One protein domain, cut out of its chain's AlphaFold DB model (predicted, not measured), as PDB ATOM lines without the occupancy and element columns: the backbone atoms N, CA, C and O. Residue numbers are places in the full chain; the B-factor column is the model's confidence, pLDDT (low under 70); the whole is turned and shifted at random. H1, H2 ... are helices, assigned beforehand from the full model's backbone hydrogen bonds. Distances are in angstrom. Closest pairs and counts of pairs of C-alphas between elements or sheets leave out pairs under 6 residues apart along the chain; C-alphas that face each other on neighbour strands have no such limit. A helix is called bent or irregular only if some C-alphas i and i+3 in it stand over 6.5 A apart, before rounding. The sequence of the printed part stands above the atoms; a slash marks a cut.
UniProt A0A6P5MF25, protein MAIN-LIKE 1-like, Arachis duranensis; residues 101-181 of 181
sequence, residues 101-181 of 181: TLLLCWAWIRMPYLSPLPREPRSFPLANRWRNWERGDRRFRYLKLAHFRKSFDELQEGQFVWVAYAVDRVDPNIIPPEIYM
ATOM      1  N   THR A 101      53.800 -21.784 -11.048       77.00
ATOM      2  CA  THR A 101      53.431 -22.944 -11.862       77.00
ATOM      3  C   THR A 101      53.034 -24.138 -10.995       77.00
ATOM      4  O   THR A 101      52.051 -24.805 -11.306       77.00
ATOM      5  N   LEU A 102      53.742 -24.395  -9.886       78.88
ATOM      6  CA  LEU A 102      53.396 -25.483  -8.965       78.88
ATOM      7  C   LEU A 102      52.088 -25.196  -8.233       78.88
ATOM      8  O   LEU A 102      51.245 -26.083  -8.136       78.88
ATOM      9  N   LEU A 103      51.899 -23.959  -7.763       82.19
ATOM     10  CA  LEU A 103      50.663 -23.543  -7.098       82.19
ATOM     11  C   LEU A 103      49.452 -23.635  -8.036       82.19
ATOM     12  O   LEU A 103      48.385 -24.088  -7.628       82.19
ATOM     13  N   LEU A 104      49.622 -23.252  -9.301       80.94
ATOM     14  CA  LEU A 104      48.578 -23.320 -10.318       80.94
ATOM     15  C   LEU A 104      48.239 -24.771 -10.677       80.94
ATOM     16  O   LEU A 104      47.067 -25.140 -10.695       80.94
ATOM     17  N   CYS A 105      49.253 -25.617 -10.886       80.50
ATOM     18  CA  CYS A 105      49.047 -27.049 -11.113       80.50
ATOM     19  C   CYS A 105      48.351 -27.706  -9.917       80.50
ATOM     20  O   CYS A 105      47.422 -28.488 -10.097       80.50
ATOM     21  N   TRP A 106      48.764 -27.359  -8.695       82.88
ATOM     22  CA  TRP A 106      48.104 -27.792  -7.467       82.88
ATOM     23  C   TRP A 106      46.630 -27.388  -7.460       82.88
ATOM     24  O   TRP A 106      45.764 -28.241  -7.279       82.88
ATOM     25  N   ALA A 107      46.337 -26.112  -7.724       84.75
ATOM     26  CA  ALA A 107      44.979 -25.583  -7.708       84.75
ATOM     27  C   ALA A 107      44.082 -26.312  -8.713       84.75
ATOM     28  O   ALA A 107      42.966 -26.680  -8.374       84.75
ATOM     29  N   TRP A 108      44.577 -26.602  -9.915       82.12
ATOM     30  CA  TRP A 108      43.819 -27.329 -10.935       82.12
ATOM     31  C   TRP A 108      43.588 -28.801 -10.621       82.12
ATOM     32  O   TRP A 108      42.524 -29.327 -10.942       82.12
ATOM     33  N   ILE A 109      44.542 -29.463  -9.969       80.19
ATOM     34  CA  ILE A 109      44.358 -30.840  -9.493       80.19
ATOM     35  C   ILE A 109      43.290 -30.886  -8.390       80.19
ATOM     36  O   ILE A 109      42.511 -31.835  -8.322       80.19
ATOM     37  N   ARG A 110      43.252 -29.865  -7.526       82.38
ATOM     38  CA  ARG A 110      42.338 -29.784  -6.377       82.38
ATOM     39  C   ARG A 110      40.958 -29.241  -6.719       82.38
ATOM     40  O   ARG A 110      39.986 -29.632  -6.084       82.38
ATOM     41  N   MET A 111      40.876 -28.379  -7.724       84.38
ATOM     42  CA  MET A 111      39.658 -27.712  -8.178       84.38
ATOM     43  C   MET A 111      39.510 -27.884  -9.696       84.38
ATOM     44  O   MET A 111      39.710 -26.930 -10.455       84.38
ATOM     45  N   PRO A 112      39.147 -29.092 -10.172       78.50
ATOM     46  CA  PRO A 112      39.045 -29.375 -11.605       78.50
ATOM     47  C   PRO A 112      38.042 -28.473 -12.337       78.50
ATOM     48  O   PRO A 112      38.211 -28.194 -13.518       78.50
ATOM     49  N   TYR A 113      37.028 -27.960 -11.637       78.44
ATOM     50  CA  TYR A 113      36.024 -27.058 -12.208       78.44
ATOM     51  C   TYR A 113      36.598 -25.689 -12.636       78.44
ATOM     52  O   TYR A 113      36.048 -25.046 -13.537       78.44
ATOM     53  N   LEU A 114      37.713 -25.266 -12.023       79.75
ATOM     54  CA  LEU A 114      38.503 -24.081 -12.391       79.75
ATOM     55  C   LEU A 114      39.633 -24.404 -13.369       79.75
ATOM     56  O   LEU A 114      40.373 -23.503 -13.761       79.75
ATOM     57  N   SER A 115      39.829 -25.676 -13.707       77.50
ATOM     58  CA  SER A 115      40.926 -26.114 -14.554       77.50
ATOM     59  C   SER A 115      40.578 -25.938 -16.036       77.50
ATOM     60  O   SER A 115      39.446 -26.221 -16.440       77.50
ATOM     61  N   PRO A 116      41.530 -25.486 -16.871       75.31
ATOM     62  CA  PRO A 116      41.387 -25.608 -18.311       75.31
ATOM     63  C   PRO A 116      41.356 -27.080 -18.711       75.31
ATOM     64  O   PRO A 116      41.980 -27.926 -18.064       75.31
ATOM     65  N   LEU A 117      40.650 -27.383 -19.802       70.00
ATOM     66  CA  LEU A 117      40.574 -28.747 -20.324       70.00
ATOM     67  C   LEU A 117      41.997 -29.284 -20.575       70.00
ATOM     68  O   LEU A 117      42.743 -28.676 -21.355       70.00
ATOM     69  N   PRO A 118      42.399 -30.391 -19.922       65.50
ATOM     70  CA  PRO A 118      43.722 -30.960 -20.116       65.50
ATOM     71  C   PRO A 118      43.828 -31.466 -21.554       65.50
ATOM     72  O   PRO A 118      43.006 -32.259 -22.008       65.50
ATOM     73  N   ARG A 119      44.832 -30.983 -22.288       64.06
ATOM     74  CA  ARG A 119      45.022 -31.338 -23.706       64.06
ATOM     75  C   ARG A 119      45.666 -32.701 -23.884       64.06
ATOM     76  O   ARG A 119      45.348 -33.415 -24.825       64.06
ATOM     77  N   GLU A 120      46.558 -33.046 -22.965       65.50
ATOM     78  CA  GLU A 120      47.284 -34.309 -22.957       65.50
ATOM     79  C   GLU A 120      47.109 -34.958 -21.581       65.50
ATOM     80  O   GLU A 120      47.703 -34.492 -20.609       65.50
ATOM     81  N   PRO A 121      46.300 -36.026 -21.458       59.94
ATOM     82  CA  PRO A 121      46.057 -36.689 -20.176       59.94
ATOM     83  C   PRO A 121      47.323 -37.318 -19.568       59.94
ATOM     84  O   PRO A 121      47.415 -37.491 -18.353       59.94
ATOM     85  N   ARG A 122      48.322 -37.647 -20.397       64.00
ATOM     86  CA  ARG A 122      49.548 -38.367 -20.016       64.00
ATOM     87  C   ARG A 122      50.818 -37.630 -20.451       64.00
ATOM     88  O   ARG A 122      51.651 -38.196 -21.146       64.00
ATOM     89  N   SER A 123      50.964 -36.363 -20.068       65.25
ATOM     90  CA  SER A 123      52.207 -35.622 -20.308       65.25
ATOM     91  C   SER A 123      53.073 -35.513 -19.053       65.25
ATOM     92  O   SER A 123      52.589 -35.230 -17.952       65.25
ATOM     93  N   PHE A 124      54.373 -35.742 -19.247       63.81
ATOM     94  CA  PHE A 124      55.423 -35.486 -18.269       63.81
ATOM     95  C   PHE A 124      56.231 -34.244 -18.683       63.81
ATOM     96  O   PHE A 124      56.507 -34.057 -19.872       63.81
ATOM     97  N   PRO A 125      56.635 -33.375 -17.740       72.19
ATOM     98  CA  PRO A 125      56.168 -33.284 -16.352       72.19
ATOM     99  C   PRO A 125      54.659 -33.006 -16.250       72.19
ATOM    100  O   PRO A 125      54.091 -32.420 -17.162       72.19
ATOM    101  N   LEU A 126      54.019 -33.343 -15.122       74.12
ATOM    102  CA  LEU A 126      52.570 -33.155 -14.879       74.12
ATOM    103  C   LEU A 126      52.036 -31.758 -15.248       74.12
ATOM    104  O   LEU A 126      50.911 -31.623 -15.724       74.12
ATOM    105  N   ALA A 127      52.846 -30.717 -15.050       73.19
ATOM    106  CA  ALA A 127      52.493 -29.346 -15.408       73.19
ATOM    107  C   ALA A 127      52.237 -29.156 -16.918       73.19
ATOM    108  O   ALA A 127      51.491 -28.257 -17.310       73.19
ATOM    109  N   ASN A 128      52.803 -30.015 -17.773       75.00
ATOM    110  CA  ASN A 128      52.614 -29.953 -19.220       75.00
ATOM    111  C   ASN A 128      51.184 -30.283 -19.662       75.00
ATOM    112  O   ASN A 128      50.795 -29.866 -20.752       75.00
ATOM    113  N   ARG A 129      50.368 -30.934 -18.821       75.38
ATOM    114  CA  ARG A 129      48.955 -31.242 -19.126       75.38
ATOM    115  C   ARG A 129      48.144 -29.999 -19.474       75.38
ATOM    116  O   ARG A 129      47.228 -30.049 -20.294       75.38
ATOM    117  N   TRP A 130      48.530 -28.880 -18.869       75.19
ATOM    118  CA  TRP A 130      47.907 -27.574 -19.043       75.19
ATOM    119  C   TRP A 130      48.814 -26.587 -19.782       75.19
ATOM    120  O   TRP A 130      48.594 -25.375 -19.746       75.19
ATOM    121  N   ARG A 131      49.850 -27.064 -20.482       72.12
ATOM    122  CA  ARG A 131      50.732 -26.193 -21.263       72.12
ATOM    123  C   ARG A 131      49.923 -25.426 -22.315       72.12
ATOM    124  O   ARG A 131      49.069 -25.980 -23.007       72.12
ATOM    125  N   ASN A 132      50.220 -24.134 -22.466       68.00
ATOM    126  CA  ASN A 132      49.538 -23.234 -23.406       68.00
ATOM    127  C   ASN A 132      48.016 -23.094 -23.178       68.00
ATOM    128  O   ASN A 132      47.292 -22.797 -24.138       68.00
ATOM    129  N   TRP A 133      47.526 -23.296 -21.948       66.88
ATOM    130  CA  TRP A 133      46.116 -23.082 -21.600       66.88
ATOM    131  C   TRP A 133      45.619 -21.684 -22.014       66.88
ATOM    132  O   TRP A 133      44.554 -21.577 -22.613       66.88
ATOM    133  N   GLU A 134      46.444 -20.644 -21.847       62.62
ATOM    134  CA  GLU A 134      46.131 -19.247 -22.210       62.62
ATOM    135  C   GLU A 134      45.799 -19.046 -23.698       62.62
ATOM    136  O   GLU A 134      44.928 -18.254 -24.057       62.62
ATOM    137  N   ARG A 135      46.486 -19.770 -24.594       62.34
ATOM    138  CA  ARG A 135      46.251 -19.678 -26.048       62.34
ATOM    139  C   ARG A 135      45.080 -20.544 -26.500       62.34
ATOM    140  O   ARG A 135      44.446 -20.259 -27.517       62.34
ATOM    141  N   GLY A 136      44.845 -21.629 -25.770       58.66
ATOM    142  CA  GLY A 136      43.956 -22.706 -26.164       58.66
ATOM    143  C   GLY A 136      42.529 -22.565 -25.710       58.66
ATOM    144  O   GLY A 136      41.607 -22.793 -26.490       58.66
ATOM    145  N   ASP A 137      42.357 -22.195 -24.452       63.56
ATOM    146  CA  ASP A 137      41.052 -22.189 -23.836       63.56
ATOM    147  C   ASP A 137      40.428 -20.801 -23.993       63.56
ATOM    148  O   ASP A 137      40.789 -19.832 -23.319       63.56
ATOM    149  N   ARG A 138      39.494 -20.683 -24.947       62.38
ATOM    150  CA  ARG A 138      38.753 -19.435 -25.180       62.38
ATOM    151  C   ARG A 138      38.053 -18.962 -23.906       62.38
ATOM    152  O   ARG A 138      37.933 -17.755 -23.739       62.38
ATOM    153  N   ARG A 139      37.661 -19.868 -23.001       69.00
ATOM    154  CA  ARG A 139      36.981 -19.536 -21.744       69.00
ATOM    155  C   ARG A 139      37.835 -18.615 -20.878       69.00
ATOM    156  O   ARG A 139      37.348 -17.587 -20.421       69.00
ATOM    157  N   PHE A 140      39.122 -18.921 -20.725       70.00
ATOM    158  CA  PHE A 140      40.016 -18.160 -19.850       70.00
ATOM    159  C   PHE A 140      40.355 -16.764 -20.366       70.00
ATOM    160  O   PHE A 140      40.620 -15.881 -19.557       70.00
ATOM    161  N   ARG A 141      40.262 -16.516 -21.680       68.38
ATOM    162  CA  ARG A 141      40.410 -15.157 -22.233       68.38
ATOM    163  C   ARG A 141      39.333 -14.187 -21.746       68.38
ATOM    164  O   ARG A 141      39.584 -12.988 -21.704       68.38
ATOM    165  N   TYR A 142      38.156 -14.691 -21.378       70.12
ATOM    166  CA  TYR A 142      37.035 -13.872 -20.909       70.12
ATOM    167  C   TYR A 142      36.854 -13.909 -19.381       70.12
ATOM    168  O   TYR A 142      36.121 -13.087 -18.826       70.12
ATOM    169  N   LEU A 143      37.547 -14.814 -18.676       76.50
ATOM    170  CA  LEU A 143      37.503 -14.904 -17.217       76.50
ATOM    171  C   LEU A 143      38.306 -13.765 -16.575       76.50
ATOM    172  O   LEU A 143      39.530 -13.772 -16.519       76.50
ATOM    173  N   LYS A 144      37.585 -12.777 -16.045       80.62
ATOM    174  CA  LYS A 144      38.134 -11.729 -15.167       80.62
ATOM    175  C   LYS A 144      38.212 -12.189 -13.707       80.62
ATOM    176  O   LYS A 144      37.467 -13.080 -13.310       80.62
ATOM    177  N   LEU A 145      39.001 -11.484 -12.889       80.12
ATOM    178  CA  LEU A 145      39.151 -11.714 -11.440       80.12
ATOM    179  C   LEU A 145      37.817 -11.900 -10.693       80.12
ATOM    180  O   LEU A 145      37.723 -12.740  -9.803       80.12
ATOM    181  N   ALA A 146      36.778 -11.152 -11.077       83.88
ATOM    182  CA  ALA A 146      35.445 -11.261 -10.484       83.88
ATOM    183  C   ALA A 146      34.826 -12.664 -10.628       83.88
ATOM    184  O   ALA A 146      34.178 -13.138  -9.702       83.88
ATOM    185  N   HIS A 147      35.067 -13.352 -11.750       85.19
ATOM    186  CA  HIS A 147      34.556 -14.706 -11.972       85.19
ATOM    187  C   HIS A 147      35.226 -15.711 -11.040       85.19
ATOM    188  O   HIS A 147      34.545 -16.564 -10.479       85.19
ATOM    189  N   PHE A 148      36.543 -15.591 -10.849       83.12
ATOM    190  CA  PHE A 148      37.274 -16.453  -9.923       83.12
ATOM    191  C   PHE A 148      36.824 -16.220  -8.483       83.12
ATOM    192  O   PHE A 148      36.530 -17.191  -7.803       83.12
ATOM    193  N   ARG A 149      36.682 -14.958  -8.046       86.50
ATOM    194  CA  ARG A 149      36.153 -14.628  -6.708       86.50
ATOM    195  C   ARG A 149      34.782 -15.250  -6.472       86.50
ATOM    196  O   ARG A 149      34.642 -16.038  -5.552       86.50
ATOM    197  N   LYS A 150      33.838 -15.019  -7.389       87.62
ATOM    198  CA  LYS A 150      32.506 -15.628  -7.328       87.62
ATOM    199  C   LYS A 150      32.569 -17.161  -7.258       87.62
ATOM    200  O   LYS A 150      31.871 -17.768  -6.464       87.62
ATOM    201  N   SER A 151      33.443 -17.780  -8.052       85.75
ATOM    202  CA  SER A 151      33.615 -19.240  -8.066       85.75
ATOM    203  C   SER A 151      34.237 -19.802  -6.782       85.75
ATOM    204  O   SER A 151      34.109 -20.997  -6.527       85.75
ATOM    205  N   PHE A 152      34.952 -18.980  -6.010       85.94
ATOM    206  CA  PHE A 152      35.421 -19.335  -4.671       85.94
ATOM    207  C   PHE A 152      34.334 -19.102  -3.618       85.94
ATOM    208  O   PHE A 152      34.182 -19.934  -2.734       85.94
ATOM    209  N   ASP A 153      33.560 -18.020  -3.736       88.06
ATOM    210  CA  ASP A 153      32.455 -17.708  -2.820       88.06
ATOM    211  C   ASP A 153      31.324 -18.753  -2.906       88.06
ATOM    212  O   ASP A 153      30.690 -19.076  -1.906       88.06
ATOM    213  N   GLU A 154      31.089 -19.310  -4.099       88.50
ATOM    214  CA  GLU A 154      30.079 -20.343  -4.371       88.50
ATOM    215  C   GLU A 154      30.632 -21.781  -4.269       88.50
ATOM    216  O   GLU A 154      29.934 -22.734  -4.627       88.50
ATOM    217  N   LEU A 155      31.880 -21.960  -3.812       85.94
ATOM    218  CA  LEU A 155      32.530 -23.271  -3.740       85.94
ATOM    219  C   LEU A 155      31.794 -24.199  -2.763       85.94
ATOM    220  O   LEU A 155      31.690 -23.921  -1.568       85.94
ATOM    221  N   GLN A 156      31.340 -25.346  -3.266       84.94
ATOM    222  CA  GLN A 156      30.713 -26.396  -2.461       84.94
ATOM    223  C   GLN A 156      31.729 -27.462  -2.029       84.94
ATOM    224  O   GLN A 156      32.699 -27.739  -2.736       84.94
ATOM    225  N   GLU A 157      31.472 -28.130  -0.900       81.00
ATOM    226  CA  GLU A 157      32.382 -29.125  -0.306       81.00
ATOM    227  C   GLU A 157      32.771 -30.254  -1.281       81.00
ATOM    228  O   GLU A 157      33.935 -30.652  -1.331       81.00
ATOM    229  N   GLY A 158      31.831 -30.710  -2.120       81.19
ATOM    230  CA  GLY A 158      32.056 -31.776  -3.105       81.19
ATOM    231  C   GLY A 158      32.829 -31.362  -4.364       81.19
ATOM    232  O   GLY A 158      33.210 -32.220  -5.157       81.19
ATOM    233  N   GLN A 159      33.067 -30.064  -4.574       83.38
ATOM    234  CA  GLN A 159      33.813 -29.559  -5.735       83.38
ATOM    235  C   GLN A 159      35.324 -29.515  -5.492       83.38
ATOM    236  O   GLN A 159      36.103 -29.435  -6.448       83.38
ATOM    237  N   PHE A 160      35.743 -29.575  -4.225       84.69
ATOM    238  CA  PHE A 160      37.144 -29.628  -3.842       84.69
ATOM    239  C   PHE A 160      37.595 -31.075  -3.630       84.69
ATOM    240  O   PHE A 160      36.986 -31.856  -2.901       84.69
ATOM    241  N   VAL A 161      38.716 -31.444  -4.244       83.94
ATOM    242  CA  VAL A 161      39.302 -32.777  -4.090       83.94
ATOM    243  C   VAL A 161      40.184 -32.806  -2.837       83.94
ATOM    244  O   VAL A 161      41.373 -32.479  -2.894       83.94
ATOM    245  N   TRP A 162      39.611 -33.243  -1.713       79.06
ATOM    246  CA  TRP A 162      40.276 -33.333  -0.398       79.06
ATOM    247  C   TRP A 162      41.287 -34.480  -0.250       79.06
ATOM    248  O   TRP A 162      42.086 -34.491   0.683       79.06
ATOM    249  N   VAL A 163      41.279 -35.447  -1.168       71.06
ATOM    250  CA  VAL A 163      42.068 -36.687  -1.064       71.06
ATOM    251  C   VAL A 163      43.571 -36.390  -1.021       71.06
ATOM    252  O   VAL A 163      44.088 -35.736  -1.921       71.06
ATOM    253  N   ALA A 164      44.314 -36.876  -0.025       63.00
ATOM    254  CA  ALA A 164      45.776 -36.734   0.008       63.00
ATOM    255  C   ALA A 164      46.437 -37.275  -1.283       63.00
ATOM    256  O   ALA A 164      45.798 -37.983  -2.056       63.00
ATOM    257  N   TYR A 165      47.695 -36.913  -1.563       62.91
ATOM    258  CA  TYR A 165      48.437 -37.442  -2.720       62.91
ATOM    259  C   TYR A 165      48.658 -38.952  -2.577       62.91
ATOM    260  O   TYR A 165      49.712 -39.396  -2.137       62.91
ATOM    261  N   ALA A 166      47.639 -39.737  -2.895       55.62
ATOM    262  CA  ALA A 166      47.714 -41.177  -2.901       55.62
ATOM    263  C   ALA A 166      48.338 -41.627  -4.234       55.62
ATOM    264  O   ALA A 166      48.113 -41.033  -5.295       55.62
ATOM    265  N   VAL A 167      49.217 -42.627  -4.138       52.50
ATOM    266  CA  VAL A 167      50.053 -43.143  -5.239       52.50
ATOM    267  C   VAL A 167      49.195 -43.682  -6.394       52.50
ATOM    268  O   VAL A 167      49.625 -43.686  -7.538       52.50
ATOM    269  N   ASP A 168      47.949 -44.050  -6.111       55.25
ATOM    270  CA  ASP A 168      46.936 -44.533  -7.051       55.25
ATOM    271  C   ASP A 168      46.387 -43.461  -8.019       55.25
ATOM    272  O   ASP A 168      45.855 -43.811  -9.072       55.25
ATOM    273  N   ARG A 169      46.514 -42.159  -7.712       56.06
ATOM    274  CA  ARG A 169      46.046 -41.061  -8.590       56.06
ATOM    275  C   ARG A 169      47.120 -40.438  -9.469       56.06
ATOM    276  O   ARG A 169      46.791 -39.761 -10.449       56.06
ATOM    277  N   VAL A 170      48.390 -40.640  -9.141       57.06
ATOM    278  CA  VAL A 170      49.480 -40.377 -10.080       57.06
ATOM    279  C   VAL A 170      49.658 -41.674 -10.850       57.06
ATOM    280  O   VAL A 170      50.355 -42.555 -10.369       57.06
ATOM    281  N   ASP A 171      48.972 -41.810 -11.997       57.81
ATOM    282  CA  ASP A 171      49.138 -42.967 -12.893       57.81
ATOM    283  C   ASP A 171      50.647 -43.279 -12.978       57.81
ATOM    284  O   ASP A 171      51.418 -42.395 -13.368       57.81
ATOM    285  N   PRO A 172      51.088 -44.465 -12.519       56.16
ATOM    286  CA  PRO A 172      52.508 -44.773 -12.360       56.16
ATOM    287  C   PRO A 172      53.269 -44.681 -13.688       56.16
ATOM    288  O   PRO A 172      54.483 -44.509 -13.684       56.16
ATOM    289  N   ASN A 173      52.556 -44.688 -14.819       57.00
ATOM    290  CA  ASN A 173      53.109 -44.499 -16.157       57.00
ATOM    291  C   ASN A 173      53.300 -43.022 -16.559       57.00
ATOM    292  O   ASN A 173      53.758 -42.746 -17.664       57.00
ATOM    293  N   ILE A 174      52.917 -42.054 -15.716       62.78
ATOM    294  CA  ILE A 174      53.148 -40.622 -15.981       62.78
ATOM    295  C   ILE A 174      54.625 -40.286 -15.840       62.78
ATOM    296  O   ILE A 174      55.098 -39.387 -16.527       62.78
ATOM    297  N   ILE A 175      55.339 -40.952 -14.935       63.44
ATOM    298  CA  ILE A 175      56.777 -40.768 -14.762       63.44
ATOM    299  C   ILE A 175      57.436 -41.901 -15.547       63.44
ATOM    300  O   ILE A 175      57.294 -43.051 -15.131       63.44
ATOM    301  N   PRO A 176      58.100 -41.615 -16.681       64.81
ATOM    302  CA  PRO A 176      58.789 -42.644 -17.444       64.81
ATOM    303  C   PRO A 176      59.703 -43.475 -16.529       64.81
ATOM    304  O   PRO A 176      60.426 -42.888 -15.718       64.81
ATOM    305  N   PRO A 177      59.695 -44.816 -16.638       64.00
ATOM    306  CA  PRO A 177      60.522 -45.687 -15.797       64.00
ATOM    307  C   PRO A 177      62.021 -45.376 -15.936       64.00
ATOM    308  O   PRO A 177      62.782 -45.568 -14.996       64.00
ATOM    309  N   GLU A 178      62.409 -44.805 -17.075       64.06
ATOM    310  CA  GLU A 178      63.743 -44.290 -17.406       64.06
ATOM    311  C   GLU A 178      64.245 -43.189 -16.453       64.06
ATOM    312  O   GLU A 178      65.439 -42.933 -16.404       64.06
ATOM    313  N   ILE A 179      63.357 -42.525 -15.701       58.66
ATOM    314  CA  ILE A 179      63.727 -41.484 -14.723       58.66
ATOM    315  C   ILE A 179      64.175 -42.093 -13.386       58.66
ATOM    316  O   ILE A 179      64.866 -41.434 -12.611       58.66
ATOM    317  N   TYR A 180      63.766 -43.330 -13.097       54.25
ATOM    318  CA  TYR A 180      64.117 -44.038 -11.863       54.25
ATOM    319  C   TYR A 180      65.357 -44.936 -12.005       54.25
ATOM    320  O   TYR A 180      65.753 -45.550 -11.014       54.25
ATOM    321  N   MET A 181      65.933 -45.032 -13.211       39.69
ATOM    322  CA  MET A 181      67.205 -45.713 -13.494       39.69
ATOM    323  C   MET A 181      68.381 -44.745 -13.376       39.69
ATOM    324  O   MET A 181      69.428 -45.187 -12.857       39.69
TER     325      MET A 181
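AT A GLANCE: This is residues 101 to 181 of the 181 residues of the protein "protein MAIN-LIKE 1-like" of Arachis duranensis (UniProt A0A6P5MF25). A short helix, H1, sits near the middle with the small helix H2 touching it, and the rest of the printed part swings round H1 in a wide, open loop: the small helices H3 and H4, then H5 far from the middle, then a long return through residues 154 to 181, which hold no named element. The contacts are few, and H3, H4 and H5 touch no other helix. The printed part has 81 residues with five named helices, in the order H1, H2, H3, H4, H5, and no named strand; the class is all helix, though named helices hold just 33 of the 81 residues. The whole is loose, with a radius of gyration of the C-alphas of 14.5 A, and only just flat, spanning 47 by 30 by 17 A.

IN THESE COORDINATES: H1 is residues 101 to 110, 14.1 A from first to last C-alpha, and begins with the C-alpha of Thr 101 at (53.431, -22.944, -11.862). After residues 111 to 125 comes H2, residues 126 to 130, with C-alpha 126 at (52.570, -33.155, -14.879). H2 is neither bent nor irregular, but only just: C-alphas 127 and 130 are 6.1 A apart. H3 is residues 133 to 136 and H4 residues 138 to 142. H5, residues 145 to 153, is 12.5 A long and ends with C-alpha 153 at (32.455, -17.708, -2.820).

HOW THE PARTS SIT: H1 and H2 touch, and their closest C-alphas, those of Cys 105 and Ala 127, are 6.0 A apart. H2 and H3 meet only through their link. H3 and H4 are close but not clearly touching, with the closest C-alphas, those of Glu 134 and Phe 140, 6.6 A apart. H4 and H5 are apart, and H5 is also apart from H1, H2 and H3. Every O i to N i+4 pair is within hydrogen-bond range in H1 and H5. In H2 and in H4 it is 0 of 1, while 2 of 2 O i to N i+3 pairs are within range in each; H3 is too short for an O i to N i+4 pair.

THE WHOLE: The two C-alphas farthest apart, those of Ala 146 and Met 181, the chain's last residue, are 47.0 A apart. Residues 142 to 147, of which 145 to 147 belong to H5, and residues 164 to 169 stand free. The printed part has no cut. The link from H1 to H2, 15 residues, is long; those from H2 to H3, H3 to H4 and H4 to H5 are tight. The mean pLDDT of the printed part is 72.0, and it is under 70 at residues 118 to 124, 132 to 139, 141 and 164 to 181.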